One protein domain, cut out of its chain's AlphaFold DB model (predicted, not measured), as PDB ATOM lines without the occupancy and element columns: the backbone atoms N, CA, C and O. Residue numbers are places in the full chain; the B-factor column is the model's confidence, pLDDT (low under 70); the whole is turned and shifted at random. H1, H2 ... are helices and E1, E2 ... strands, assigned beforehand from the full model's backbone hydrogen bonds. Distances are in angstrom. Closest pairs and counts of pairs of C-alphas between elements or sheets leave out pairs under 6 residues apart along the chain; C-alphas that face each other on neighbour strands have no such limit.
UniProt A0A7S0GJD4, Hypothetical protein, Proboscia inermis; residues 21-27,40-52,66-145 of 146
ATOM      1  N   ARG A  21     -31.736  32.419  22.445       73.31
ATOM      2  CA  ARG A  21     -31.036  31.964  23.660       73.31
ATOM      3  C   ARG A  21     -31.895  30.951  24.407       73.31
ATOM      4  O   ARG A  21     -32.991  31.278  24.856       73.31
ATOM      5  N   LEU A  22     -31.342  29.768  24.641       71.31
ATOM      6  CA  LEU A  22     -31.944  28.716  25.450       71.31
ATOM      7  C   LEU A  22     -31.147  28.564  26.745       71.31
ATOM      8  O   LEU A  22     -29.926  28.414  26.730       71.31
ATOM      9  N   SER A  23     -31.833  28.634  27.883       70.69
ATOM     10  CA  SER A  23     -31.223  28.477  29.205       70.69
ATOM     11  C   SER A  23     -31.728  27.189  29.833       70.69
ATOM     12  O   SER A  23     -32.884  27.106  30.240       70.69
ATOM     13  N   LEU A  24     -30.849  26.203  29.947       69.75
ATOM     14  CA  LEU A  24     -31.128  24.927  30.586       69.75
ATOM     15  C   LEU A  24     -30.655  24.994  32.036       69.75
ATOM     16  O   LEU A  24     -29.470  25.199  32.310       69.75
ATOM     17  N   GLN A  25     -31.588  24.836  32.970       66.12
ATOM     18  CA  GLN A  25     -31.277  24.647  34.383       66.12
ATOM     19  C   GLN A  25     -31.446  23.174  34.718       66.12
ATOM     20  O   GLN A  25     -32.530  22.614  34.562       66.12
ATOM     21  N   TYR A  26     -30.372  22.546  35.181       65.75
ATOM     22  CA  TYR A  26     -30.427  21.150  35.580       65.75
ATOM     23  C   TYR A  26     -30.868  21.054  37.035       65.75
ATOM     24  O   TYR A  26     -30.348  21.758  37.906       65.75
ATOM     25  N   GLY A  27     -31.822  20.160  37.300       55.88
ATOM     26  CA  GLY A  27     -32.264  19.844  38.651       55.88
ATOM     27  C   GLY A  27     -31.094  19.312  39.470       55.88
ATOM     28  O   GLY A  27     -30.680  18.163  39.326       55.88
ATOM     29  N   PRO A  40     -22.953  19.560  35.562       62.25
ATOM     30  CA  PRO A  40     -23.317  20.922  35.192       62.25
ATOM     31  C   PRO A  40     -24.639  21.360  35.822       62.25
ATOM     32  O   PRO A  40     -25.609  20.607  35.869       62.25
ATOM     33  N   ARG A  41     -24.676  22.606  36.309       66.00
ATOM     34  CA  ARG A  41     -25.874  23.199  36.933       66.00
ATOM     35  C   ARG A  41     -26.669  24.057  35.954       66.00
ATOM     36  O   ARG A  41     -27.889  24.150  36.065       66.00
ATOM     37  N   ARG A  42     -25.975  24.662  34.986       67.25
ATOM     38  CA  ARG A  42     -26.568  25.493  33.941       67.25
ATOM     39  C   ARG A  42     -25.831  25.302  32.621       67.25
ATOM     40  O   ARG A  42     -24.597  25.331  32.606       67.25
ATOM     41  N   SER A  43     -26.598  25.188  31.542       67.00
ATOM     42  CA  SER A  43     -26.105  25.332  30.173       67.00
ATOM     43  C   SER A  43     -26.851  26.464  29.480       67.00
ATOM     44  O   SER A  43     -28.071  26.579  29.601       67.00
ATOM     45  N   GLU A  44     -26.122  27.308  28.764       72.06
ATOM     46  CA  GLU A  44     -26.696  28.336  27.896       72.06
ATOM     47  C   GLU A  44     -26.340  27.992  26.455       72.06
ATOM     48  O   GLU A  44     -25.161  27.838  26.140       72.06
ATOM     49  N   ILE A  45     -27.358  27.838  25.611       72.31
ATOM     50  CA  ILE A  45     -27.218  27.523  24.191       72.31
ATOM     51  C   ILE A  45     -27.678  28.744  23.403       72.31
ATOM     52  O   ILE A  45     -28.777  29.260  23.618       72.31
ATOM     53  N   TYR A  46     -26.824  29.213  22.506       72.19
ATOM     54  CA  TYR A  46     -27.119  30.290  21.577       72.19
ATOM     55  C   TYR A  46     -27.158  29.694  20.182       72.19
ATOM     56  O   TYR A  46     -26.140  29.188  19.714       72.19
ATOM     57  N   VAL A  47     -28.322  29.755  19.540       67.81
ATOM     58  CA  VAL A  47     -28.501  29.290  18.164       67.81
ATOM     59  C   VAL A  47     -28.692  30.507  17.275       67.81
ATOM     60  O   VAL A  47     -29.522  31.375  17.567       67.81
ATOM     61  N   THR A  48     -27.896  30.568  16.213       69.38
ATOM     62  CA  THR A  48     -27.979  31.612  15.189       69.38
ATOM     63  C   THR A  48     -27.974  30.988  13.804       69.38
ATOM     64  O   THR A  48     -27.132  30.131  13.513       69.38
ATOM     65  N   ALA A  49     -28.907  31.417  12.961       61.28
ATOM     66  CA  ALA A  49     -28.962  31.074  11.550       61.28
ATOM     67  C   ALA A  49     -28.425  32.248  10.730       61.28
ATOM     68  O   ALA A  49     -29.028  33.318  10.670       61.28
ATOM     69  N   ARG A  50     -27.298  32.047  10.046       64.12
ATOM     70  CA  ARG A  50     -26.780  33.045   9.107       64.12
ATOM     71  C   ARG A  50     -26.797  32.494   7.696       64.12
ATOM     72  O   ARG A  50     -26.328  31.389   7.431       64.12
ATOM     73  N   GLN A  51     -27.313  33.299   6.777       59.94
ATOM     74  CA  GLN A  51     -27.090  33.071   5.360       59.94
ATOM     75  C   GLN A  51     -25.624  33.396   5.047       59.94
ATOM     76  O   GLN A  51     -25.079  34.372   5.568       59.94
ATOM     77  N   ARG A  52     -24.967  32.557   4.242       59.81
ATOM     78  CA  ARG A  52     -23.582  32.786   3.819       59.81
ATOM     79  C   ARG A  52     -23.510  34.067   2.981       59.81
ATOM     80  O   ARG A  52     -24.289  34.235   2.050       59.81
ATOM     81  N   ILE A  66     -27.463  27.165   0.203       76.69
ATOM     82  CA  ILE A  66     -26.451  27.014   1.251       76.69
ATOM     83  C   ILE A  66     -26.941  27.765   2.485       76.69
ATOM     84  O   ILE A  66     -27.304  28.942   2.398       76.69
ATOM     85  N   PHE A  67     -26.946  27.102   3.639       79.25
ATOM     86  CA  PHE A  67     -27.285  27.732   4.912       79.25
ATOM     87  C   PHE A  67     -26.265  27.376   5.992       79.25
ATOM     88  O   PHE A  67     -25.772  26.251   6.045       79.25
ATOM     89  N   CYS A  68     -25.967  28.327   6.877       80.38
ATOM     90  CA  CYS A  68     -25.052  28.118   7.991       80.38
ATOM     91  C   CYS A  68     -25.794  28.269   9.320       80.38
ATOM     92  O   CYS A  68     -26.532  29.232   9.541       80.38
ATOM     93  N   ALA A  69     -25.552  27.337  10.234       81.00
ATOM     94  CA  ALA A  69     -25.998  27.414  11.616       81.00
ATOM     95  C   ALA A  69     -24.778  27.440  12.540       81.00
ATOM     96  O   ALA A  69     -23.855  26.643  12.372       81.00
ATOM     97  N   SER A  70     -24.772  28.343  13.519       79.62
ATOM     98  CA  SER A  70     -23.814  28.306  14.627       79.62
ATOM     99  C   SER A  70     -24.557  28.085  15.936       79.62
ATOM    100  O   SER A  70     -25.515  28.800  16.253       79.62
ATOM    101  N   GLU A  71     -24.100  27.083  16.681       79.00
ATOM    102  CA  GLU A  71     -24.529  26.766  18.032       79.00
ATOM    103  C   GLU A  71     -23.367  27.015  18.995       79.00
ATOM    104  O   GLU A  71     -22.334  26.352  18.928       79.00
ATOM    105  N   ARG A  72     -23.544  27.938  19.940       80.00
ATOM    106  CA  ARG A  72     -22.587  28.149  21.028       80.00
ATOM    107  C   ARG A  72     -23.171  27.681  22.347       80.00
ATOM    108  O   ARG A  72     -24.196  28.190  22.792       80.00
ATOM    109  N   ILE A  73     -22.462  26.777  23.008       78.62
ATOM    110  CA  ILE A  73     -22.813  26.215  24.305       78.62
ATOM    111  C   ILE A  73     -21.835  26.740  25.350       78.62
ATOM    112  O   ILE A  73     -20.618  26.627  25.202       78.62
ATOM    113  N   ARG A  74     -22.372  27.283  26.441       77.94
ATOM    114  CA  ARG A  74     -21.620  27.575  27.662       77.94
ATOM    115  C   ARG A  74     -22.102  26.676  28.783       77.94
ATOM    116  O   ARG A  74     -23.265  26.746  29.180       77.94
ATOM    117  N   GLN A  75     -21.191  25.890  29.338       73.25
ATOM    118  CA  GLN A  75     -21.433  25.045  30.496       73.25
ATOM    119  C   GLN A  75     -20.748  25.632  31.729       73.25
ATOM    120  O   GLN A  75     -19.550  25.917  31.714       73.25
ATOM    121  N   VAL A  76     -21.514  25.793  32.811       68.25
ATOM    122  CA  VAL A  76     -20.995  26.272  34.098       68.25
ATOM    123  C   VAL A  76     -21.123  25.172  35.145       68.25
ATOM    124  O   VAL A  76     -22.227  24.727  35.483       68.25
ATOM    125  N   THR A  77     -19.977  24.768  35.685       66.56
ATOM    126  CA  THR A  77     -19.876  23.797  36.775       66.56
ATOM    127  C   THR A  77     -19.436  24.520  38.042       66.56
ATOM    128  O   THR A  77     -18.383  25.158  38.076       66.56
ATOM    129  N   LEU A  78     -20.269  24.442  39.082       63.56
ATOM    130  CA  LEU A  78     -20.018  25.063  40.381       63.56
ATOM    131  C   LEU A  78     -19.458  24.013  41.340       63.56
ATOM    132  O   LEU A  78     -20.143  23.039  41.656       63.56
ATOM    133  N   LEU A  79     -18.233  24.229  41.809       55.66
ATOM    134  CA  LEU A  79     -17.568  23.420  42.826       55.66
ATOM    135  C   LEU A  79     -17.345  24.275  44.087       55.66
ATOM    136  O   LEU A  79     -17.250  25.501  43.992       55.66
ATOM    137  N   PRO A  80     -17.240  23.674  45.284       54.53
ATOM    138  CA  PRO A  80     -16.869  24.413  46.489       54.53
ATOM    139  C   PRO A  80     -15.526  25.138  46.294       54.53
ATOM    140  O   PRO A  80     -14.484  24.504  46.153       54.53
ATOM    141  N   GLY A  81     -15.559  26.473  46.237       57.00
ATOM    142  CA  GLY A  81     -14.373  27.318  46.052       57.00
ATOM    143  C   GLY A  81     -13.830  27.418  44.621       57.00
ATOM    144  O   GLY A  81     -12.831  28.106  44.423       57.00
ATOM    145  N   ASN A  82     -14.456  26.783  43.621       57.75
ATOM    146  CA  ASN A  82     -13.993  26.856  42.234       57.75
ATOM    147  C   ASN A  82     -15.158  26.889  41.229       57.75
ATOM    148  O   ASN A  82     -16.184  26.237  41.417       57.75
ATOM    149  N   VAL A  83     -14.995  27.631  40.136       63.12
ATOM    150  CA  VAL A  83     -15.980  27.722  39.051       63.12
ATOM    151  C   VAL A  83     -15.294  27.324  37.757       63.12
ATOM    152  O   VAL A  83     -14.332  27.963  37.340       63.12
ATOM    153  N   ILE A  84     -15.803  26.275  37.113       68.81
ATOM    154  CA  ILE A  84     -15.303  25.820  35.817       68.81
ATOM    155  C   ILE A  84     -16.302  26.257  34.753       68.81
ATOM    156  O   ILE A  84     -17.483  25.905  34.814       68.81
ATOM    157  N   VAL A  85     -15.814  27.027  33.782       70.62
ATOM    158  CA  VAL A  85     -16.571  27.429  32.597       70.62
ATOM    159  C   VAL A  85     -15.957  26.743  31.385       70.62
ATOM    160  O   VAL A  85     -14.748  26.842  31.157       70.62
ATOM    161  N   THR A  86     -16.799  26.055  30.626       74.75
ATOM    162  CA  THR A  86     -16.433  25.417  29.362       74.75
ATOM    163  C   THR A  86     -17.314  25.996  28.273       74.75
ATOM    164  O   THR A  86     -18.539  25.917  28.363       74.75
ATOM    165  N   ASP A  87     -16.684  26.579  27.260       78.06
ATOM    166  CA  ASP A  87     -17.369  27.052  26.065       78.06
ATOM    167  C   ASP A  87     -17.117  26.044  24.933       78.06
ATOM    168  O   ASP A  87     -16.035  25.467  24.801       78.06
ATOM    169  N   THR A  88     -18.120  25.807  24.104       82.75
ATOM    170  CA  THR A  88     -17.998  25.039  22.864       82.75
ATOM    171  C   THR A  88     -18.824  25.735  21.800       82.75
ATOM    172  O   THR A  88     -19.906  26.240  22.090       82.75
ATOM    173  N   GLU A  89     -18.302  25.815  20.587       83.69
ATOM    174  CA  GLU A  89     -19.010  26.375  19.443       83.69
ATOM    175  C   GLU A  89     -19.001  25.360  18.307       83.69
ATOM    176  O   GLU A  89     -17.947  24.859  17.928       83.69
ATOM    177  N   THR A  90     -20.174  25.056  17.776       85.81
ATOM    178  CA  THR A  90     -20.370  24.162  16.643       85.81
ATOM    179  C   THR A  90     -20.920  24.981  15.491       85.81
ATOM    180  O   THR A  90     -22.030  25.501  15.564       85.81
ATOM    181  N   ILE A  91     -20.151  25.089  14.414       86.94
ATOM    182  CA  ILE A  91     -20.545  25.786  13.191       86.94
ATOM    183  C   ILE A  91     -20.804  24.723  12.139       86.94
ATOM    184  O   ILE A  91     -19.905  23.950  11.825       86.94
ATOM    185  N   THR A  92     -22.014  24.674  11.595       87.06
ATOM    186  CA  THR A  92     -22.375  23.721  10.545       87.06
ATOM    187  C   THR A  92     -22.890  24.463   9.324       87.06
ATOM    188  O   THR A  92     -23.887  25.180   9.397       87.06
ATOM    189  N   GLU A  93     -22.198  24.290   8.207       86.56
ATOM    190  CA  GLU A  93     -22.662  24.682   6.880       86.56
ATOM    191  C   GLU A  93     -23.397  23.500   6.260       86.56
ATOM    192  O   GLU A  93     -22.936  22.365   6.355       86.56
ATOM    193  N   TYR A  94     -24.529  23.770   5.629       86.00
ATOM    194  CA  TYR A  94     -25.331  22.797   4.914       86.00
ATOM    195  C   TYR A  94     -25.488  23.247   3.472       86.00
ATOM    196  O   TYR A  94     -25.791  24.408   3.197       86.00
ATOM    197  N   GLU A  95     -25.338  22.300   2.565       87.31
ATOM    198  CA  GLU A  95     -25.406  22.497   1.131       87.31
ATOM    199  C   GLU A  95     -26.309  21.431   0.532       87.31
ATOM    200  O   GLU A  95     -26.119  20.224   0.724       87.31
ATOM    201  N   GLN A  96     -27.320  21.886  -0.192       84.19
ATOM    202  CA  GLN A  96     -28.171  21.012  -0.977       84.19
ATOM    203  C   GLN A  96     -27.376  20.441  -2.156       84.19
ATOM    204  O   GLN A  96     -26.791  21.177  -2.937       84.19
ATOM    205  N   MET A  97     -27.339  19.114  -2.277       84.00
ATOM    206  CA  MET A  97     -26.566  18.441  -3.329       84.00
ATOM    207  C   MET A  97     -27.404  18.168  -4.585       84.00
ATOM    208  O   MET A  97     -26.855  17.879  -5.645       84.00
ATOM    209  N   ASN A  98     -28.732  18.211  -4.465       84.06
ATOM    210  CA  ASN A  98     -29.677  17.897  -5.530       84.06
ATOM    211  C   ASN A  98     -30.942  18.763  -5.463       84.06
ATOM    212  O   ASN A  98     -31.358  19.191  -4.393       84.06
ATOM    213  N   ASP A  99     -31.589  19.007  -6.604       80.31
ATOM    214  CA  ASP A  99     -32.715  19.956  -6.706       80.31
ATOM    215  C   ASP A  99     -33.970  19.540  -5.917       80.31
ATOM    216  O   ASP A  99     -34.756  20.390  -5.503       80.31
ATOM    217  N   ASP A 100     -34.156  18.242  -5.671       81.62
ATOM    218  CA  ASP A 100     -35.286  17.694  -4.905       81.62
ATOM    219  C   ASP A 100     -35.101  17.808  -3.376       81.62
ATOM    220  O   ASP A 100     -36.039  17.552  -2.616       81.62
ATOM    221  N   GLY A 101     -33.900  18.179  -2.917       77.62
ATOM    222  CA  GLY A 101     -33.557  18.312  -1.502       77.62
ATOM    223  C   GLY A 101     -33.472  16.978  -0.760       77.62
ATOM    224  O   GLY A 101     -33.549  16.956   0.470       77.62
ATOM    225  N   SER A 102     -33.348  15.855  -1.475       84.19
ATOM    226  CA  SER A 102     -33.223  14.531  -0.857       84.19
ATOM    227  C   SER A 102     -31.801  14.217  -0.380       84.19
ATOM    228  O   SER A 102     -31.624  13.302   0.426       84.19
ATOM    229  N   GLN A 103     -30.799  14.987  -0.820       86.38
ATOM    230  CA  GLN A 103     -29.404  14.865  -0.407       86.38
ATOM    231  C   GLN A 103     -28.845  16.211   0.057       86.38
ATOM    232  O   GLN A 103     -28.909  17.224  -0.642       86.38
ATOM    233  N   LEU A 104     -28.246  16.198   1.242       86.12
ATOM    234  CA  LEU A 104     -27.603  17.353   1.855       86.12
ATOM    235  C   LEU A 104     -26.182  16.969   2.259       86.12
ATOM    236  O   LEU A 104     -25.956  15.913   2.853       86.12
ATOM    237  N   ARG A 105     -25.219  17.837   1.968       87.81
ATOM    238  CA  ARG A 105     -23.876  17.780   2.542       87.81
ATOM    239  C   ARG A 105     -23.816  18.776   3.684       87.81
ATOM    240  O   ARG A 105     -24.219  19.919   3.518       87.81
ATOM    241  N   ALA A 106     -23.299  18.357   4.829       87.50
ATOM    242  CA  ALA A 106     -23.021  19.244   5.941       87.50
ATOM    243  C   ALA A 106     -21.531  19.216   6.286       87.50
ATOM    244  O   ALA A 106     -20.933  18.147   6.426       87.50
ATOM    245  N   VAL A 107     -20.926  20.388   6.432       87.88
ATOM    246  CA  VAL A 107     -19.563  20.553   6.941       87.88
ATOM    247  C   VAL A 107     -19.677  21.172   8.324       87.88
ATOM    248  O   VAL A 107     -20.141  22.299   8.465       87.88
ATOM    249  N   SER A 108     -19.289  20.418   9.350       87.31
ATOM    250  CA  SER A 108     -19.395  20.839  10.747       87.31
ATOM    251  C   SER A 108     -18.012  21.022  11.357       87.31
ATOM    252  O   SER A 108     -17.174  20.124  11.286       87.31
ATOM    253  N   ARG A 109     -17.778  22.177  11.975       85.56
ATOM    254  CA  ARG A 109     -16.580  22.505  12.744       85.56
ATOM    255  C   ARG A 109     -16.966  22.699  14.199       85.56
ATOM    256  O   ARG A 109     -17.720  23.613  14.526       85.56
ATOM    257  N   ILE A 110     -16.399  21.881  15.074       85.94
ATOM    258  CA  ILE A 110     -16.571  21.981  16.523       85.94
ATOM    259  C   ILE A 110     -15.305  22.592  17.119       85.94
ATOM    260  O   ILE A 110     -14.228  22.005  17.043       85.94
ATOM    261  N   ALA A 111     -15.441  23.764  17.726       82.81
ATOM    262  CA  ALA A 111     -14.413  24.458  18.481       82.81
ATOM    263  C   ALA A 111     -14.648  24.249  19.984       82.81
ATOM    264  O   ALA A 111     -15.600  24.778  20.560       82.81
ATOM    265  N   VAL A 112     -13.770  23.489  20.635       81.00
ATOM    266  CA  VAL A 112     -13.811  23.258  22.086       81.00
ATOM    267  C   VAL A 112     -12.806  24.179  22.761       81.00
ATOM    268  O   VAL A 112     -11.597  24.050  22.549       81.00
ATOM    269  N   PHE A 113     -13.293  25.097  23.595       76.00
ATOM    270  CA  PHE A 113     -12.442  25.993  24.370       76.00
ATOM    271  C   PHE A 113     -11.973  25.265  25.630       76.00
ATOM    272  O   PHE A 113     -12.753  24.977  26.542       76.00
ATOM    273  N   LEU A 114     -10.686  24.928  25.658       69.62
ATOM    274  CA  LEU A 114     -10.075  24.167  26.739       69.62
ATOM    275  C   LEU A 114      -9.605  25.120  27.839       69.62
ATOM    276  O   LEU A 114      -8.771  25.993  27.596       69.62
ATOM    277  N   THR A 115     -10.091  24.890  29.059       67.50
ATOM    278  CA  THR A 115      -9.590  25.528  30.282       67.50
ATOM    279  C   THR A 115      -8.865  24.459  31.110       67.50
ATOM    280  O   THR A 115      -9.519  23.707  31.836       67.50
ATOM    281  N   PRO A 116      -7.537  24.295  30.965       64.38
ATOM    282  CA  PRO A 116      -6.785  23.300  31.721       64.38
ATOM    283  C   PRO A 116      -6.781  23.609  33.223       64.38
ATOM    284  O   PRO A 116      -7.014  24.740  33.651       64.38
ATOM    285  N   ASN A 117      -6.495  22.588  34.038       61.47
ATOM    286  CA  ASN A 117      -6.409  22.729  35.490       61.47
ATOM    287  C   ASN A 117      -5.356  23.797  35.850       61.47
ATOM    288  O   ASN A 117      -4.191  23.604  35.499       61.47
ATOM    289  N   PRO A 118      -5.709  24.870  36.581       62.94
ATOM    290  CA  PRO A 118      -4.777  25.950  36.909       62.94
ATOM    291  C   PRO A 118      -3.560  25.485  37.723       62.94
ATOM    292  O   PRO A 118      -2.513  26.120  37.662       62.94
ATOM    293  N   ASN A 119      -3.668  24.356  38.431       64.50
ATOM    294  CA  ASN A 119      -2.585  23.779  39.233       64.50
ATOM    295  C   ASN A 119      -1.702  22.787  38.454       64.50
ATOM    296  O   ASN A 119      -0.822  22.154  39.034       64.50
ATOM    297  N   SER A 120      -1.951  22.611  37.156       70.50
ATOM    298  CA  SER A 120      -1.115  21.802  36.266       70.50
ATOM    299  C   SER A 120      -0.109  22.680  35.521       70.50
ATOM    300  O   SER A 120      -0.325  23.884  35.350       70.50
ATOM    301  N   ARG A 121       0.990  22.088  35.040       69.50
ATOM    302  CA  ARG A 121       1.980  22.801  34.215       69.50
ATOM    303  C   ARG A 121       1.322  23.388  32.963       69.50
ATOM    304  O   ARG A 121       1.641  24.499  32.549       69.50
ATOM    305  N   GLU A 122       0.376  22.651  32.401       65.56
ATOM    306  CA  GLU A 122      -0.443  23.009  31.251       65.56
ATOM    307  C   GLU A 122      -1.352  24.205  31.568       65.56
ATOM    308  O   GLU A 122      -1.518  25.081  30.725       65.56
ATOM    309  N   GLY A 123      -1.874  24.292  32.796       64.88
ATOM    310  CA  GLY A 123      -2.627  25.441  33.310       64.88
ATOM    311  C   GLY A 123      -1.810  26.724  33.375       64.88
ATOM    312  O   GLY A 123      -2.260  27.772  32.910       64.88
ATOM    313  N   VAL A 124      -0.583  26.634  33.892       64.19
ATOM    314  CA  VAL A 124       0.345  27.775  33.967       64.19
ATOM    315  C   VAL A 124       0.728  28.253  32.564       64.19
ATOM    316  O   VAL A 124       0.670  29.448  32.281       64.19
ATOM    317  N   LEU A 125       1.058  27.325  31.661       61.09
ATOM    318  CA  LEU A 125       1.380  27.645  30.266       61.09
ATOM    319  C   LEU A 125       0.181  28.254  29.528       61.09
ATOM    320  O   LEU A 125       0.342  29.235  28.807       61.09
ATOM    321  N   TRP A 126      -1.025  27.726  29.748       64.88
ATOM    322  CA  TRP A 126      -2.264  28.253  29.175       64.88
ATOM    323  C   TRP A 126      -2.542  29.699  29.600       64.88
ATOM    324  O   TRP A 126      -2.903  30.527  28.763       64.88
ATOM    325  N   GLN A 127      -2.316  30.034  30.874       63.97
ATOM    326  CA  GLN A 127      -2.424  31.417  31.351       63.97
ATOM    327  C   GLN A 127      -1.369  32.326  30.703       63.97
ATOM    328  O   GLN A 127      -1.689  33.443  30.299       63.97
ATOM    329  N   GLN A 128      -0.134  31.838  30.547       61.53
ATOM    330  CA  GLN A 128       0.965  32.596  29.936       61.53
ATOM    331  C   GLN A 128       0.736  32.912  28.452       61.53
ATOM    332  O   GLN A 128       1.161  33.968  27.990       61.53
ATOM    333  N   VAL A 129       0.027  32.052  27.712       61.88
ATOM    334  CA  VAL A 129      -0.339  32.293  26.300       61.88
ATOM    335  C   VAL A 129      -1.658  33.061  26.133       61.88
ATOM    336  O   VAL A 129      -2.213  33.125  25.037       61.88
ATOM    337  N   GLY A 130      -2.181  33.658  27.208       61.81
ATOM    338  CA  GLY A 130      -3.368  34.514  27.156       61.81
ATOM    339  C   GLY A 130      -4.702  33.765  27.186       61.81
ATOM    340  O   GLY A 130      -5.720  34.333  26.792       61.81
ATOM    341  N   GLY A 131      -4.719  32.511  27.651       58.22
ATOM    342  CA  GLY A 131      -5.952  31.798  27.991       58.22
ATOM    343  C   GLY A 131      -6.776  31.314  26.797       58.22
ATOM    344  O   GLY A 131      -8.003  31.271  26.870       58.22
ATOM    345  N   LYS A 132      -6.129  30.994  25.672       58.97
ATOM    346  CA  LYS A 132      -6.814  30.590  24.435       58.97
ATOM    347  C   LYS A 132      -6.246  29.284  23.894       58.97
ATOM    348  O   LYS A 132      -5.421  29.288  22.988       58.97
ATOM    349  N   ALA A 133      -6.704  28.165  24.444       63.72
ATOM    350  CA  ALA A 133      -6.545  26.862  23.808       63.72
ATOM    351  C   ALA A 133      -7.884  26.453  23.192       63.72
ATOM    352  O   ALA A 133      -8.895  26.386  23.892       63.72
ATOM    353  N   VAL A 134      -7.882  26.201  21.884       69.62
ATOM    354  CA  VAL A 134      -9.056  25.752  21.132       69.62
ATOM    355  C   VAL A 134      -8.683  24.475  20.400       69.62
ATOM    356  O   VAL A 134      -7.697  24.452  19.666       69.62
ATOM    357  N   ALA A 135      -9.451  23.413  20.617       78.06
ATOM    358  CA  ALA A 135      -9.384  22.218  19.790       78.06
ATOM    359  C   ALA A 135     -10.448  22.322  18.695       78.06
ATOM    360  O   ALA A 135     -11.609  22.592  19.002       78.06
ATOM    361  N   PHE A 136     -10.047  22.112  17.443       81.00
ATOM    362  CA  PHE A 136     -10.961  22.067  16.305       81.00
ATOM    363  C   PHE A 136     -11.171  20.623  15.865       81.00
ATOM    364  O   PHE A 136     -10.207  19.877  15.692       81.00
ATOM    365  N   PHE A 137     -12.428  20.256  15.658       84.62
ATOM    366  CA  PHE A 137     -12.818  18.997  15.044       84.62
ATOM    367  C   PHE A 137     -13.665  19.305  13.817       84.62
ATOM    368  O   PHE A 137     -14.748  19.873  13.948       84.62
ATOM    369  N   ASP A 138     -13.160  18.930  12.649       87.81
ATOM    370  CA  ASP A 138     -13.829  19.151  11.373       87.81
ATOM    371  C   ASP A 138     -14.427  17.833  10.876       87.81
ATOM    372  O   ASP A 138     -13.734  16.818  10.773       87.81
ATOM    373  N   TYR A 139     -15.718  17.856  10.561       87.56
ATOM    374  CA  TYR A 139     -16.482  16.718  10.071       87.56
ATOM    375  C   TYR A 139     -17.169  17.065   8.755       87.56
ATOM    376  O   TYR A 139     -17.696  18.161   8.574       87.56
ATOM    377  N   THR A 140     -17.222  16.090   7.852       88.50
ATOM    378  CA  THR A 140     -18.078  16.133   6.666       88.50
ATOM    379  C   THR A 140     -19.130  15.043   6.797       88.50
ATOM    380  O   THR A 140     -18.800  13.875   7.001       88.50
ATOM    381  N   ILE A 141     -20.394  15.431   6.706       88.88
ATOM    382  CA  ILE A 141     -21.556  14.572   6.906       88.88
ATOM    383  C   ILE A 141     -22.368  14.585   5.613       88.88
ATOM    384  O   ILE A 141     -22.729  15.648   5.118       88.88
ATOM    385  N   ASN A 142     -22.680  13.407   5.081       88.25
ATOM    386  CA  ASN A 142     -23.596  13.262   3.952       88.25
ATOM    387  C   ASN A 142     -24.936  12.754   4.485       88.25
ATOM    388  O   ASN A 142     -24.992  11.693   5.109       88.25
ATOM    389  N   MET A 143     -26.000  13.516   4.261       85.62
ATOM    390  CA  MET A 143     -27.353  13.216   4.718       85.62
ATOM    391  C   MET A 143     -28.227  12.856   3.518       85.62
ATOM    392  O   MET A 143     -28.224  13.555   2.506       85.62
ATOM    393  N   GLN A 144     -28.992  11.773   3.644       87.94
ATOM    394  CA  GLN A 144     -29.945  11.327   2.633       87.94
ATOM    395  C   GLN A 144     -31.308  11.114   3.287       87.94
ATOM    396  O   GLN A 144     -31.418  10.412   4.293       87.94
ATOM    397  N   ARG A 145     -32.346  11.716   2.706       81.19
ATOM    398  CA  ARG A 145     -33.732  11.510   3.124       81.19
ATOM    399  C   ARG A 145     -34.177  10.105   2.704       81.19
ATOM    400  O   ARG A 145     -34.063   9.765   1.527       81.19
TER     401      ARG A 145
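Overview. This is residues 21 to 27, 40 to 52 and 66 to 145 of the 146 residues of the protein "Hypothetical protein" of Proboscia inermis (UniProt A0A7S0GJD4). Picture one long, twisted sheet of six antiparallel strands, both its faces bare, with the small helix H1 off the sheet near one end, in the stretch that leads from E5 to E6. The long strands E3 and E4 lie in the middle of this slab, and the short E1 makes one edge. The printed part has 100 residues, with six named strands and one named helix in the order E1 E2 E3 E4 E5 H1 E6; the sheet's order is E1 E2 E3 E4 E5 E6, and the class is mostly strand. The whole is loose, with a radius of gyration of the C-alphas of 17.6 A, and elongated, spanning 56 by 33 by 21 A.

Arrangement. Start at the inner strands E3, residues 66 to 79, and E4, residues 82 to 96, a hairpin with 167 degrees between their directions; look for N 73 and O 88, 2.8 A apart. E4 forms the next hairpin with E5, residues 103 to 114, at 161 degrees, where N 91 and O 109 are 2.8 A apart. E3, E4 and E5 form a meander, each strand the antiparallel neighbour of the one before. Beyond E5 find the edge strand E6, residues 133 to 144, antiparallel at 164 degrees, with N 108 and O 139 2.9 A apart. On the other side of E3 is E2, residues 42 to 50, antiparallel at 167 degrees, with N 46 and O 72 2.8 A apart. The other edge strand, E1, residues 21 to 25, is antiparallel to E2 at 162 degrees, with N 22 and O 45 2.8 A apart. From edge to edge the strands' lines turn by 74 degrees. H1, residues 121 to 128, is not on the sheet; its closest C-alpha pair with E6 is Trp 126 and Ala 133, 7.0 A. H1 has every O i to N i+4 pair within hydrogen-bond range, and it is apart from E4.

Along the chain. Find C-alpha 21 at (-31.036, 31.964, 23.660), where E1 begins; E2 then covers 26.0 A. E3 runs 42.7 A from C-alpha 66 at (-26.451, 27.014, 1.251), and E4, the longest strand by residues, runs back over 45.9 A. E5 spans 34.6 A, H1 10.7 A, and E6 35.2 A to C-alpha 144 at (-29.945, 11.327, 2.633).

Size, cuts and confidence. The two C-alphas farthest apart, those of Gly 81 and Asp 99, are 56.3 A from each other. Residues 28 to 39 are not printed, with 9.7 A from C-alpha 27 to C-alpha 40; residues 53 to 65 are not printed either, with 6.9 A from C-alpha 52 to C-alpha 66. Of the links that are printed whole, none is long. The mean pLDDT of the printed part is 73.9, and 43 residues are under 70, among them 76 to 84 and 121 to 134.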